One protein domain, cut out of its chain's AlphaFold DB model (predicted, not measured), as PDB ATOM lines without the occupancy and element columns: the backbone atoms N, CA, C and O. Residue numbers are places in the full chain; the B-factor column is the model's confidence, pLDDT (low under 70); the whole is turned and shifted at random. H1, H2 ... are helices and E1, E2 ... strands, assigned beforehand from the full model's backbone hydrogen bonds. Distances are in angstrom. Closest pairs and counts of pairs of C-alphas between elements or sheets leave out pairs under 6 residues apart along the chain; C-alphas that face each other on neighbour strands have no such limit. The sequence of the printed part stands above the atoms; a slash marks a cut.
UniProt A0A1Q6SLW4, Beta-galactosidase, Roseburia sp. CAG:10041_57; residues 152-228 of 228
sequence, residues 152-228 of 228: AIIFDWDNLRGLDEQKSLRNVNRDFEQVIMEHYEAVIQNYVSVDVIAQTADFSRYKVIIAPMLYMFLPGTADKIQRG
ATOM      1  N   ALA A 152      19.149 -31.323  47.866       98.12
ATOM      2  CA  ALA A 152      20.233 -32.290  47.837       98.12
ATOM      3  C   ALA A 152      20.859 -32.398  46.448       98.12
ATOM      4  O   ALA A 152      20.164 -32.286  45.437       98.12
ATOM      5  N   ILE A 153      22.161 -32.670  46.411       98.44
ATOM      6  CA  ILE A 153      22.899 -33.066  45.211       98.44
ATOM      7  C   ILE A 153      23.376 -34.501  45.404       98.44
ATOM      8  O   ILE A 153      24.008 -34.813  46.410       98.44
ATOM      9  N   ILE A 154      23.084 -35.378  44.446       97.75
ATOM     10  CA  ILE A 154      23.569 -36.757  44.482       97.75
ATOM     11  C   ILE A 154      25.030 -36.792  44.023       97.75
ATOM     12  O   ILE A 154      25.341 -36.426  42.890       97.75
ATOM     13  N   PHE A 155      25.908 -37.288  44.891       96.50
ATOM     14  CA  PHE A 155      27.272 -37.694  44.573       96.50
ATOM     15  C   PHE A 155      27.451 -39.152  44.992       96.50
ATOM     16  O   PHE A 155      27.307 -39.494  46.166       96.50
ATOM     17  N   ASP A 156      27.786 -40.014  44.037       94.50
ATOM     18  CA  ASP A 156      27.831 -41.455  44.257       94.50
ATOM     19  C   ASP A 156      29.144 -42.054  43.752       94.50
ATOM     20  O   ASP A 156      29.538 -41.847  42.601       94.50
ATOM     21  N   TRP A 157      29.829 -42.789  44.632       93.56
ATOM     22  CA  TRP A 157      31.145 -43.359  44.346       93.56
ATOM     23  C   TRP A 157      31.092 -44.443  43.277       93.56
ATOM     24  O   TRP A 157      31.985 -44.499  42.433       93.56
ATOM     25  N   ASP A 158      30.069 -45.297  43.292       92.50
ATOM     26  CA  ASP A 158      29.945 -46.372  42.312       92.50
ATOM     27  C   ASP A 158      29.585 -45.796  40.929       92.50
ATOM     28  O   ASP A 158      30.154 -46.216  39.919       92.50
ATOM     29  N   ASN A 159      28.749 -44.750  40.873       93.25
ATOM     30  CA  ASN A 159      28.504 -43.978  39.653       93.25
ATOM     31  C   ASN A 159      29.776 -43.294  39.128       93.25
ATOM     32  O   ASN A 159      30.056 -43.387  37.935       93.25
ATOM     33  N   LEU A 160      30.564 -42.644  39.997       91.94
ATOM     34  CA  LEU A 160      31.844 -42.028  39.623       91.94
ATOM     35  C   LEU A 160      32.810 -43.064  39.031       91.94
ATOM     36  O   LEU A 160      33.370 -42.823  37.967       91.94
ATOM     37  N   ARG A 161      32.976 -44.226  39.678       90.31
ATOM     38  CA  ARG A 161      33.836 -45.315  39.179       90.31
ATOM     39  C   ARG A 161      33.366 -45.819  37.815       90.31
ATOM     40  O   ARG A 161      34.166 -45.896  36.888       90.31
ATOM     41  N   GLY A 162      32.069 -46.095  37.669       90.56
ATOM     42  CA  GLY A 162      31.496 -46.525  36.392       90.56
ATOM     43  C   GLY A 162      31.706 -45.488  35.286       90.56
ATOM     44  O   GLY A 162      32.121 -45.830  34.175       90.56
ATOM     45  N   LEU A 163      31.497 -44.210  35.608       90.19
ATOM     46  CA  LEU A 163      31.750 -43.106  34.692       90.19
ATOM     47  C   LEU A 163      33.222 -42.902  34.376       90.19
ATOM     48  O   LEU A 163      33.469 -42.439  33.275       90.19
ATOM     49  N   ASP A 164      34.178 -43.200  35.260       87.38
ATOM     50  CA  ASP A 164      35.625 -43.048  35.017       87.38
ATOM     51  C   ASP A 164      36.211 -44.226  34.216       87.38
ATOM     52  O   ASP A 164      37.103 -44.050  33.384       87.38
ATOM     53  N   GLU A 165      35.615 -45.416  34.316       87.56
ATOM     54  CA  GLU A 165      36.061 -46.614  33.587       87.56
ATOM     55  C   GLU A 165      35.370 -46.847  32.235       87.56
ATOM     56  O   GLU A 165      35.878 -47.603  31.400       87.56
ATOM     57  N   GLN A 166      34.239 -46.184  31.974       84.69
ATOM     58  CA  GLN A 166      33.507 -46.277  30.707       84.69
ATOM     59  C   GLN A 166      34.424 -46.136  29.468       84.69
ATOM     60  O   GLN A 166      35.335 -45.317  29.413       84.69
ATOM     61  N   LYS A 167      34.148 -46.893  28.401       86.06
ATOM     62  CA  LYS A 167      34.758 -46.701  27.070       86.06
ATOM     63  C   LYS A 167      33.691 -46.297  26.058       86.06
ATOM     64  O   LYS A 167      33.238 -47.120  25.269       86.06
ATOM     65  N   SER A 168      33.216 -45.059  26.146       80.69
ATOM     66  CA  SER A 168      32.126 -44.523  25.317       80.69
ATOM     67  C   SER A 168      32.003 -43.003  25.497       80.69
ATOM     68  O   SER A 168      32.600 -42.442  26.419       80.69
ATOM     69  N   LEU A 169      31.194 -42.345  24.655       83.50
ATOM     70  CA  LEU A 169      30.955 -40.896  24.607       83.50
ATOM     71  C   LEU A 169      32.274 -40.115  24.529       83.50
ATOM     72  O   LEU A 169      32.865 -39.991  23.457       83.50
ATOM     73  N   ARG A 170      32.771 -39.636  25.673       84.12
ATOM     74  CA  ARG A 170      34.046 -38.940  25.802       84.12
ATOM     75  C   ARG A 170      35.007 -39.792  26.629       84.12
ATOM     76  O   ARG A 170      34.884 -39.903  27.844       84.12
ATOM     77  N   ASN A 171      35.998 -40.389  25.972       82.12
ATOM     78  CA  ASN A 171      36.934 -41.300  26.641       82.12
ATOM     79  C   ASN A 171      37.916 -40.600  27.598       82.12
ATOM     80  O   ASN A 171      38.506 -41.275  28.436       82.12
ATOM     81  N   VAL A 172      38.073 -39.278  27.500       79.94
ATOM     82  CA  VAL A 172      38.988 -38.463  28.316       79.94
ATOM     83  C   VAL A 172      38.240 -37.292  28.942       79.94
ATOM     84  O   VAL A 172      37.326 -36.773  28.309       79.94
ATOM     85  N   ASN A 173      38.655 -36.836  30.128       76.12
ATOM     86  CA  ASN A 173      38.115 -35.646  30.804       76.12
ATOM     87  C   ASN A 173      36.580 -35.614  30.786       76.12
ATOM     88  O   ASN A 173      35.958 -34.830  30.076       76.12
ATOM     89  N   ARG A 174      35.960 -36.542  31.518       83.88
ATOM     90  CA  ARG A 174      34.494 -36.688  31.560       83.88
ATOM     91  C   ARG A 174      33.809 -35.631  32.420       83.88
ATOM     92  O   ARG A 174      32.592 -35.646  32.513       83.88
ATOM     93  N   ASP A 175      34.592 -34.742  33.027       87.69
ATOM     94  CA  ASP A 175      34.163 -33.536  33.732       87.69
ATOM     95  C   ASP A 175      33.109 -33.774  34.835       87.69
ATOM     96  O   ASP A 175      32.463 -32.832  35.266       87.69
ATOM     97  N   PHE A 176      32.963 -35.004  35.353       90.38
ATOM     98  CA  PHE A 176      31.955 -35.337  36.372       90.38
ATOM     99  C   PHE A 176      32.064 -34.444  37.610       90.38
ATOM    100  O   PHE A 176      31.086 -33.827  38.020       90.38
ATOM    101  N   GLU A 177      33.266 -34.330  38.181       89.69
ATOM    102  CA  GLU A 177      33.497 -33.468  39.344       89.69
ATOM    103  C   GLU A 177      33.201 -32.003  39.016       89.69
ATOM    104  O   GLU A 177      32.570 -31.319  39.813       89.69
ATOM    105  N   GLN A 178      33.590 -31.535  37.827       91.88
ATOM    106  CA  GLN A 178      33.315 -30.169  37.391       91.88
ATOM    107  C   GLN A 178      31.804 -29.919  37.281       91.88
ATOM    108  O   GLN A 178      31.317 -28.941  37.834       91.88
ATOM    109  N   VAL A 179      31.054 -30.818  36.642       95.06
ATOM    110  CA  VAL A 179      29.597 -30.702  36.486       95.06
ATOM    111  C   VAL A 179      28.891 -30.738  37.843       95.06
ATOM    112  O   VAL A 179      27.963 -29.962  38.070       95.06
ATOM    113  N   ILE A 180      29.328 -31.595  38.772       96.25
ATOM    114  CA  ILE A 180      28.815 -31.605  40.151       96.25
ATOM    115  C   ILE A 180      29.071 -30.251  40.825       96.25
ATOM    116  O   ILE A 180      28.151 -29.675  41.407       96.25
ATOM    117  N   MET A 181      30.293 -29.724  40.712       95.75
ATOM    118  CA  MET A 181      30.671 -28.437  41.297       95.75
ATOM    119  C   MET A 181      29.900 -27.260  40.686       95.75
ATOM    120  O   MET A 181      29.499 -26.379  41.433       95.75
ATOM    121  N   GLU A 182      29.627 -27.261  39.379       96.19
ATOM    122  CA  GLU A 182      28.820 -26.231  38.704       96.19
ATOM    123  C   GLU A 182      27.385 -26.181  39.254       96.19
ATOM    124  O   GLU A 182      26.860 -25.106  39.550       96.19
ATOM    125  N   HIS A 183      26.756 -27.345  39.458       98.00
ATOM    126  CA  HIS A 183      25.421 -27.417  40.060       98.00
ATOM    127  C   HIS A 183      25.443 -27.004  41.534       98.00
ATOM    128  O   HIS A 183      24.562 -26.274  41.984       98.00
ATOM    129  N   TYR A 184      26.449 -27.455  42.286       98.19
ATOM    130  CA  TYR A 184      26.627 -27.084  43.686       98.19
ATOM    131  C   TYR A 184      26.824 -25.575  43.854       98.19
ATOM    132  O   TYR A 184      26.137 -24.947  44.661       98.19
ATOM    133  N   GLU A 185      27.704 -24.979  43.052       97.12
ATOM    134  CA  GLU A 185      27.974 -23.546  43.050       97.12
ATOM    135  C   GLU A 185      26.702 -22.738  42.781       97.12
ATOM    136  O   GLU A 185      26.401 -21.807  43.531       97.12
ATOM    137  N   ALA A 186      25.913 -23.133  41.777       96.69
ATOM    138  CA  ALA A 186      24.654 -22.470  41.452       96.69
ATOM    139  C   ALA A 186      23.664 -22.463  42.633       96.69
ATOM    140  O   ALA A 186      22.944 -21.482  42.835       96.69
ATOM    141  N   VAL A 187      23.637 -23.524  43.448       97.25
ATOM    142  CA  VAL A 187      22.786 -23.584  44.648       97.25
ATOM    143  C   VAL A 187      23.305 -22.642  45.734       97.25
ATOM    144  O   VAL A 187      22.550 -21.805  46.237       97.25
ATOM    145  N   ILE A 188      24.592 -22.723  46.081       96.00
ATOM    146  CA  ILE A 188      25.135 -21.951  47.208       96.00
ATOM    147  C   ILE A 188      25.261 -20.450  46.914       96.00
ATOM    148  O   ILE A 188      25.182 -19.644  47.841       96.00
ATOM    149  N   GLN A 189      25.366 -20.044  45.642       95.62
ATOM    150  CA  GLN A 189      25.293 -18.634  45.228       95.62
ATOM    151  C   GLN A 189      23.947 -17.980  45.568       95.62
ATOM    152  O   GLN A 189      23.869 -16.763  45.707       95.62
ATOM    153  N   ASN A 190      22.896 -18.785  45.748       95.62
ATOM    154  CA  ASN A 190      21.575 -18.331  46.176       95.62
ATOM    155  C   ASN A 190      21.375 -18.426  47.699       95.62
ATOM    156  O   ASN A 190      20.248 -18.302  48.175       95.62
ATOM    157  N   TYR A 191      22.447 -18.642  48.472       93.56
ATOM    158  CA  TYR A 191      22.419 -18.788  49.934       93.56
ATOM    159  C   TYR A 191      21.526 -19.941  50.424       93.56
ATOM    160  O   TYR A 191      20.987 -19.903  51.531       93.56
ATOM    161  N   VAL A 192      21.360 -20.976  49.598       96.00
ATOM    162  CA  VAL A 192      20.560 -22.158  49.921       96.00
ATOM    163  C   VAL A 192      21.464 -23.244  50.493       96.00
ATOM    164  O   VAL A 192      22.430 -23.653  49.854       96.00
ATOM    165  N   SER A 193      21.133 -23.744  51.687       95.56
ATOM    166  CA  SER A 193      21.803 -24.916  52.259       95.56
ATOM    167  C   SER A 193      21.499 -26.167  51.440       95.56
ATOM    168  O   SER A 193      20.333 -26.463  51.149       95.56
ATOM    169  N   VAL A 194      22.545 -26.926  51.129       97.88
ATOM    170  CA  VAL A 194      22.483 -28.135  50.313       97.88
ATOM    171  C   VAL A 194      23.169 -29.288  51.032       97.88
ATOM    172  O   VAL A 194      24.205 -29.103  51.661       97.88
ATOM    173  N   ASP A 195      22.578 -30.475  50.946       98.31
ATOM    174  CA  ASP A 195      23.238 -31.713  51.352       98.31
ATOM    175  C   ASP A 195      23.806 -32.424  50.116       98.31
ATOM    176  O   ASP A 195      23.171 -32.473  49.062       98.31
ATOM    177  N   VAL A 196      25.000 -33.000  50.233       98.06
ATOM    178  CA  VAL A 196      25.619 -33.807  49.174       98.06
ATOM    179  C   VAL A 196      25.482 -35.272  49.566       98.06
ATOM    180  O   VAL A 196      26.176 -35.734  50.468       98.06
ATOM    181  N   ILE A 197      24.567 -35.993  48.919       97.50
ATOM    182  CA  ILE A 197      24.083 -37.306  49.363       97.50
ATOM    183  C   ILE A 197      24.479 -38.457  48.438       97.50
ATOM    184  O   ILE A 197      24.586 -38.275  47.228       97.50
ATOM    185  N   ALA A 198      24.615 -39.665  48.988       95.88
ATOM    186  CA  ALA A 198      24.680 -40.884  48.184       95.88
ATOM    187  C   ALA A 198      23.295 -41.321  47.691       95.88
ATOM    188  O   ALA A 198      22.257 -40.946  48.246       95.88
ATOM    189  N   GLN A 199      23.279 -42.208  46.692       95.94
ATOM    190  CA  GLN A 199      22.049 -42.828  46.198       95.94
ATOM    191  C   GLN A 199      21.294 -43.613  47.274       95.94
ATOM    192  O   GLN A 199      20.084 -43.782  47.159       95.94
ATOM    193  N   THR A 200      21.972 -44.101  48.313       93.56
ATOM    194  CA  THR A 200      21.384 -44.892  49.406       93.56
ATOM    195  C   THR A 200      20.679 -44.045  50.465       93.56
ATOM    196  O   THR A 200      19.846 -44.585  51.189       93.56
ATOM    197  N   ALA A 201      20.912 -42.728  50.504       94.00
ATOM    198  CA  ALA A 201      20.323 -41.828  51.493       94.00
ATOM    199  C   ALA A 201      18.782 -41.760  51.421       94.00
ATOM    200  O   ALA A 201      18.162 -42.110  50.408       94.00
ATOM    201  N   ASP A 202      18.158 -41.281  52.501       92.50
ATOM    202  CA  ASP A 202      16.727 -40.967  52.526       92.50
ATOM    203  C   ASP A 202      16.440 -39.672  51.752       92.50
ATOM    204  O   ASP A 202      17.005 -38.614  52.033       92.50
ATOM    205  N   PHE A 203      15.540 -39.762  50.773       95.19
ATOM    206  CA  PHE A 203      15.166 -38.658  49.890       95.19
ATOM    207  C   PHE A 203      13.954 -37.869  50.407       95.19
ATOM    208  O   PHE A 203      13.744 -36.731  49.990       95.19
ATOM    209  N   SER A 204      13.185 -38.430  51.348       93.62
ATOM    210  CA  SER A 204      11.870 -37.919  51.767       93.62
ATOM    211  C   SER A 204      11.902 -36.500  52.352       93.62
ATOM    212  O   SER A 204      10.920 -35.751  52.298       93.62
ATOM    213  N   ARG A 205      13.052 -36.097  52.902       92.00
ATOM    214  CA  ARG A 205      13.242 -34.783  53.520       92.00
ATOM    215  C   ARG A 205      13.566 -33.670  52.527       92.00
ATOM    216  O   ARG A 205      13.450 -32.505  52.903       92.00
ATOM    217  N   TYR A 206      13.940 -33.975  51.289       96.25
ATOM    218  CA  TYR A 206      14.317 -32.954  50.310       96.25
ATOM    219  C   TYR A 206      13.114 -32.501  49.482       96.25
ATOM    220  O   TYR A 206      12.149 -33.230  49.284       96.25
ATOM    221  N   LYS A 207      13.127 -31.235  49.064       95.88
ATOM    222  CA  LYS A 207      12.158 -30.659  48.119       95.88
ATOM    223  C   LYS A 207      12.703 -30.608  46.698       95.88
ATOM    224  O   LYS A 207      11.923 -30.586  45.758       95.88
ATOM    225  N   VAL A 208      14.025 -30.563  46.560       96.88
ATOM    226  CA  VAL A 208      14.725 -30.584  45.278       96.88
ATOM    227  C   VAL A 208      15.872 -31.572  45.398       96.88
ATOM    228  O   VAL A 208      16.660 -31.489  46.340       96.88
ATOM    229  N   ILE A 209      15.959 -32.492  44.443       97.25
ATOM    230  CA  ILE A 209      17.082 -33.414  44.295       97.25
ATOM    231  C   ILE A 209      17.703 -33.154  42.931       97.25
ATOM    232  O   ILE A 209      17.031 -33.215  41.903       97.25
ATOM    233  N   ILE A 210      18.990 -32.848  42.938       98.00
ATOM    234  CA  ILE A 210      19.796 -32.598  41.753       98.00
ATOM    235  C   ILE A 210      20.673 -33.837  41.557       98.00
ATOM    236  O   ILE A 210      21.398 -34.235  42.466       98.00
ATOM    237  N   ALA A 211      20.611 -34.460  40.383       97.19
ATOM    238  CA  ALA A 211      21.324 -35.708  40.094       97.19
ATOM    239  C   ALA A 211      22.173 -35.589  38.813       97.19
ATOM    240  O   ALA A 211      21.834 -36.195  37.791       97.19
ATOM    241  N   PRO A 212      23.251 -34.777  38.815       96.12
ATOM    242  CA  PRO A 212      24.040 -34.539  37.614       96.12
ATOM    243  C   PRO A 212      24.757 -35.818  37.194       96.12
ATOM    244  O   PRO A 212      25.425 -36.455  38.005       96.12
ATOM    245  N   MET A 213      24.629 -36.185  35.918       94.12
ATOM    246  CA  MET A 213      25.317 -37.347  35.341       94.12
ATOM    247  C   MET A 213      25.120 -38.644  36.154       94.12
ATOM    248  O   MET A 213      26.046 -39.443  36.292       94.12
ATOM    249  N   LEU A 214      23.918 -38.872  36.698       95.06
ATOM    250  CA  LEU A 214      23.580 -40.126  37.375       95.06
ATOM    251  C   LEU A 214      23.377 -41.247  36.340       95.06
ATOM    252  O   LEU A 214      22.257 -41.598  35.981       95.06
ATOM    253  N   TYR A 215      24.484 -41.751  35.805       92.81
ATOM    254  CA  TYR A 215      24.535 -42.753  34.745       92.81
ATOM    255  C   TYR A 215      24.060 -44.132  35.217       92.81
ATOM    256  O   TYR A 215      23.388 -44.842  34.470       92.81
ATOM    257  N   MET A 216      24.389 -44.505  36.455       93.31
ATOM    258  CA  MET A 216      24.025 -45.788  37.047       93.31
ATOM    259  C   MET A 216      23.078 -45.599  38.228       93.31
ATOM    260  O   MET A 216      23.359 -44.831  39.148       93.31
ATOM    261  N   PHE A 217      21.981 -46.359  38.235       95.62
ATOM    262  CA  PHE A 217      21.043 -46.403  39.353       95.62
ATOM    263  C   PHE A 217      21.319 -47.640  40.204       95.62
ATOM    264  O   PHE A 217      21.253 -48.768  39.713       95.62
ATOM    265  N   LEU A 218      21.601 -47.432  41.488       94.94
ATOM    266  CA  LEU A 218      21.633 -48.519  42.463       94.94
ATOM    267  C   LEU A 218      20.216 -49.080  42.696       94.94
ATOM    268  O   LEU A 218      19.218 -48.394  42.433       94.94
ATOM    269  N   PRO A 219      20.093 -50.324  43.201       94.69
ATOM    270  CA  PRO A 219      18.797 -50.897  43.543       94.69
ATOM    271  C   PRO A 219      17.968 -49.966  44.440       94.69
ATOM    272  O   PRO A 219      18.443 -49.477  45.461       94.69
ATOM    273  N   GLY A 220      16.719 -49.712  44.041       94.12
ATOM    274  CA  GLY A 220      15.786 -48.840  44.764       94.12
ATOM    275  C   GLY A 220      15.941 -47.336  44.503       94.12
ATOM    276  O   GLY A 220      15.045 -46.580  44.875       94.12
ATOM    277  N   THR A 221      17.004 -46.867  43.835       95.00
ATOM    278  CA  THR A 221      17.161 -45.433  43.516       95.00
ATOM    279  C   THR A 221      16.014 -44.922  42.643       95.00
ATOM    280  O   THR A 221      15.430 -43.886  42.958       95.00
ATOM    281  N   ALA A 222      15.653 -45.661  41.585       93.94
ATOM    282  CA  ALA A 222      14.566 -45.290  40.673       93.94
ATOM    283  C   ALA A 222      13.238 -45.081  41.419       93.94
ATOM    284  O   ALA A 222      12.589 -44.049  41.261       93.94
ATOM    285  N   ASP A 223      12.883 -46.037  42.279       94.19
ATOM    286  CA  ASP A 223      11.640 -46.006  43.051       94.19
ATOM    287  C   ASP A 223      11.611 -44.821  44.019       94.19
ATOM    288  O   ASP A 223      10.577 -44.173  44.175       94.19
ATOM    289  N   LYS A 224      12.744 -44.505  44.664       93.12
ATOM    290  CA  LYS A 224      12.847 -43.338  45.550       93.12
ATOM    291  C   LYS A 224      12.660 -42.027  44.793       93.12
ATOM    292  O   LYS A 224      11.991 -41.141  45.313       93.12
ATOM    293  N   ILE A 225      13.206 -41.914  43.581       91.00
ATOM    294  CA  ILE A 225      13.039 -40.725  42.731       91.00
ATOM    295  C   ILE A 225      11.582 -40.578  42.274       91.00
ATOM    296  O   ILE A 225      11.057 -39.475  42.297       91.00
ATOM    297  N   GLN A 226      10.907 -41.669  41.899       89.81
ATOM    298  CA  GLN A 226       9.510 -41.626  41.436       89.81
ATOM    299  C   GLN A 226       8.495 -41.283  42.535       89.81
ATOM    300  O   GLN A 226       7.389 -40.843  42.226       89.81
ATOM    301  N   ARG A 227       8.832 -41.541  43.805       83.25
ATOM    302  CA  ARG A 227       7.957 -41.278  44.960       83.25
ATOM    303  C   ARG A 227       8.072 -39.854  45.513       83.25
ATOM    304  O   ARG A 227       7.217 -39.485  46.318       83.25
ATOM    305  N   GLY A 228       9.137 -39.128  45.169       63.94
ATOM    306  CA  GLY A 228       9.354 -37.731  45.567       63.94
ATOM    307  C   GLY A 228       8.549 -36.768  44.710       63.94
ATOM    308  O   GLY A 228       8.061 -35.771  45.287       63.94
TER     309      GLY A 228
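Overview. This is residues 152 to 228 of the 228 residues of the protein "Beta-galactosidase" of Roseburia sp. CAG:10041_57 (UniProt A0A1Q6SLW4). A small sheet of three short parallel strands has one helix, H2, covering one of its faces and running along the strands. H1 lies beyond the end of the sheet where E1 ends, and H3 sits off the sheet on the side away from H2; the whole is flat in outline, with spans of 36 by 31 by 16 A. The printed part has 77 residues with three named helices and three named strands, in the order E1, H1, H2, E2, E3, H3. The sheet's order is E2, E1, E3, and the class is mixed, helices and strands. The whole is compact, with a radius of gyration of the C-alphas of 13.1 A.

Arrangement. Start at the inner strand E1, residues 152 to 154, between the edge strands E2, residues 194 to 197, and E3, residues 208 to 210. E1 and E2 are parallel at 31 degrees; look for N 153 and O 195, 2.8 A apart and within hydrogen-bond range. E1 and E3 are parallel at 27 degrees, with N 154 and O 210 at 2.8 A, also within range. H2, residues 176 to 188, is on the sheet at a height over the sheet of 9.6 A, making two layers, a sheet with a helix on one face. It lies over E1 and only just not over E3, on which 2 of its C-alphas fall; on the local plane its line stands at 2 degrees to E1, along the strands. Its closest C-alphas to E1 are those of Tyr 184 and Ile 153, 7.2 A apart. H1, residues 157 to 165, is not on the sheet; it is close to H2 but not clearly touching, at a steep tilt of 43 degrees, opposite ways, the closest C-alphas being Leu 160 and Phe 176 at 7.4 A. E1, H1, H2 and E2 form a strand-helix-strand unit, two parallel neighbour strands joined through helices, with a right-handed crossover. H3, residues 221 to 227, is not on the sheet and is apart from H1 and H2. In H1, H2 and H3 every O i to N i+4 pair is within hydrogen-bond range.

Along the chain. Find C-alpha 152 at (20.233, -32.290, 47.837), where E1 begins, 6.5 A long; E3 is also 6.5 A and E2 9.4 A. H2 runs 18.5 A from C-alpha 176 at (31.955, -35.337, 36.372), H1 12.3 A, and H3 10.2 A, ending at C-alpha 227 at (7.957, -41.278, 44.960).

Size, cuts and confidence. The C-alphas of Lys 167 and Tyr 191, 38.1 A apart, are the two farthest apart. The printed part has no cut and no long link. Its mean pLDDT is 92.6, and residue 228, the chain's last, is under 70.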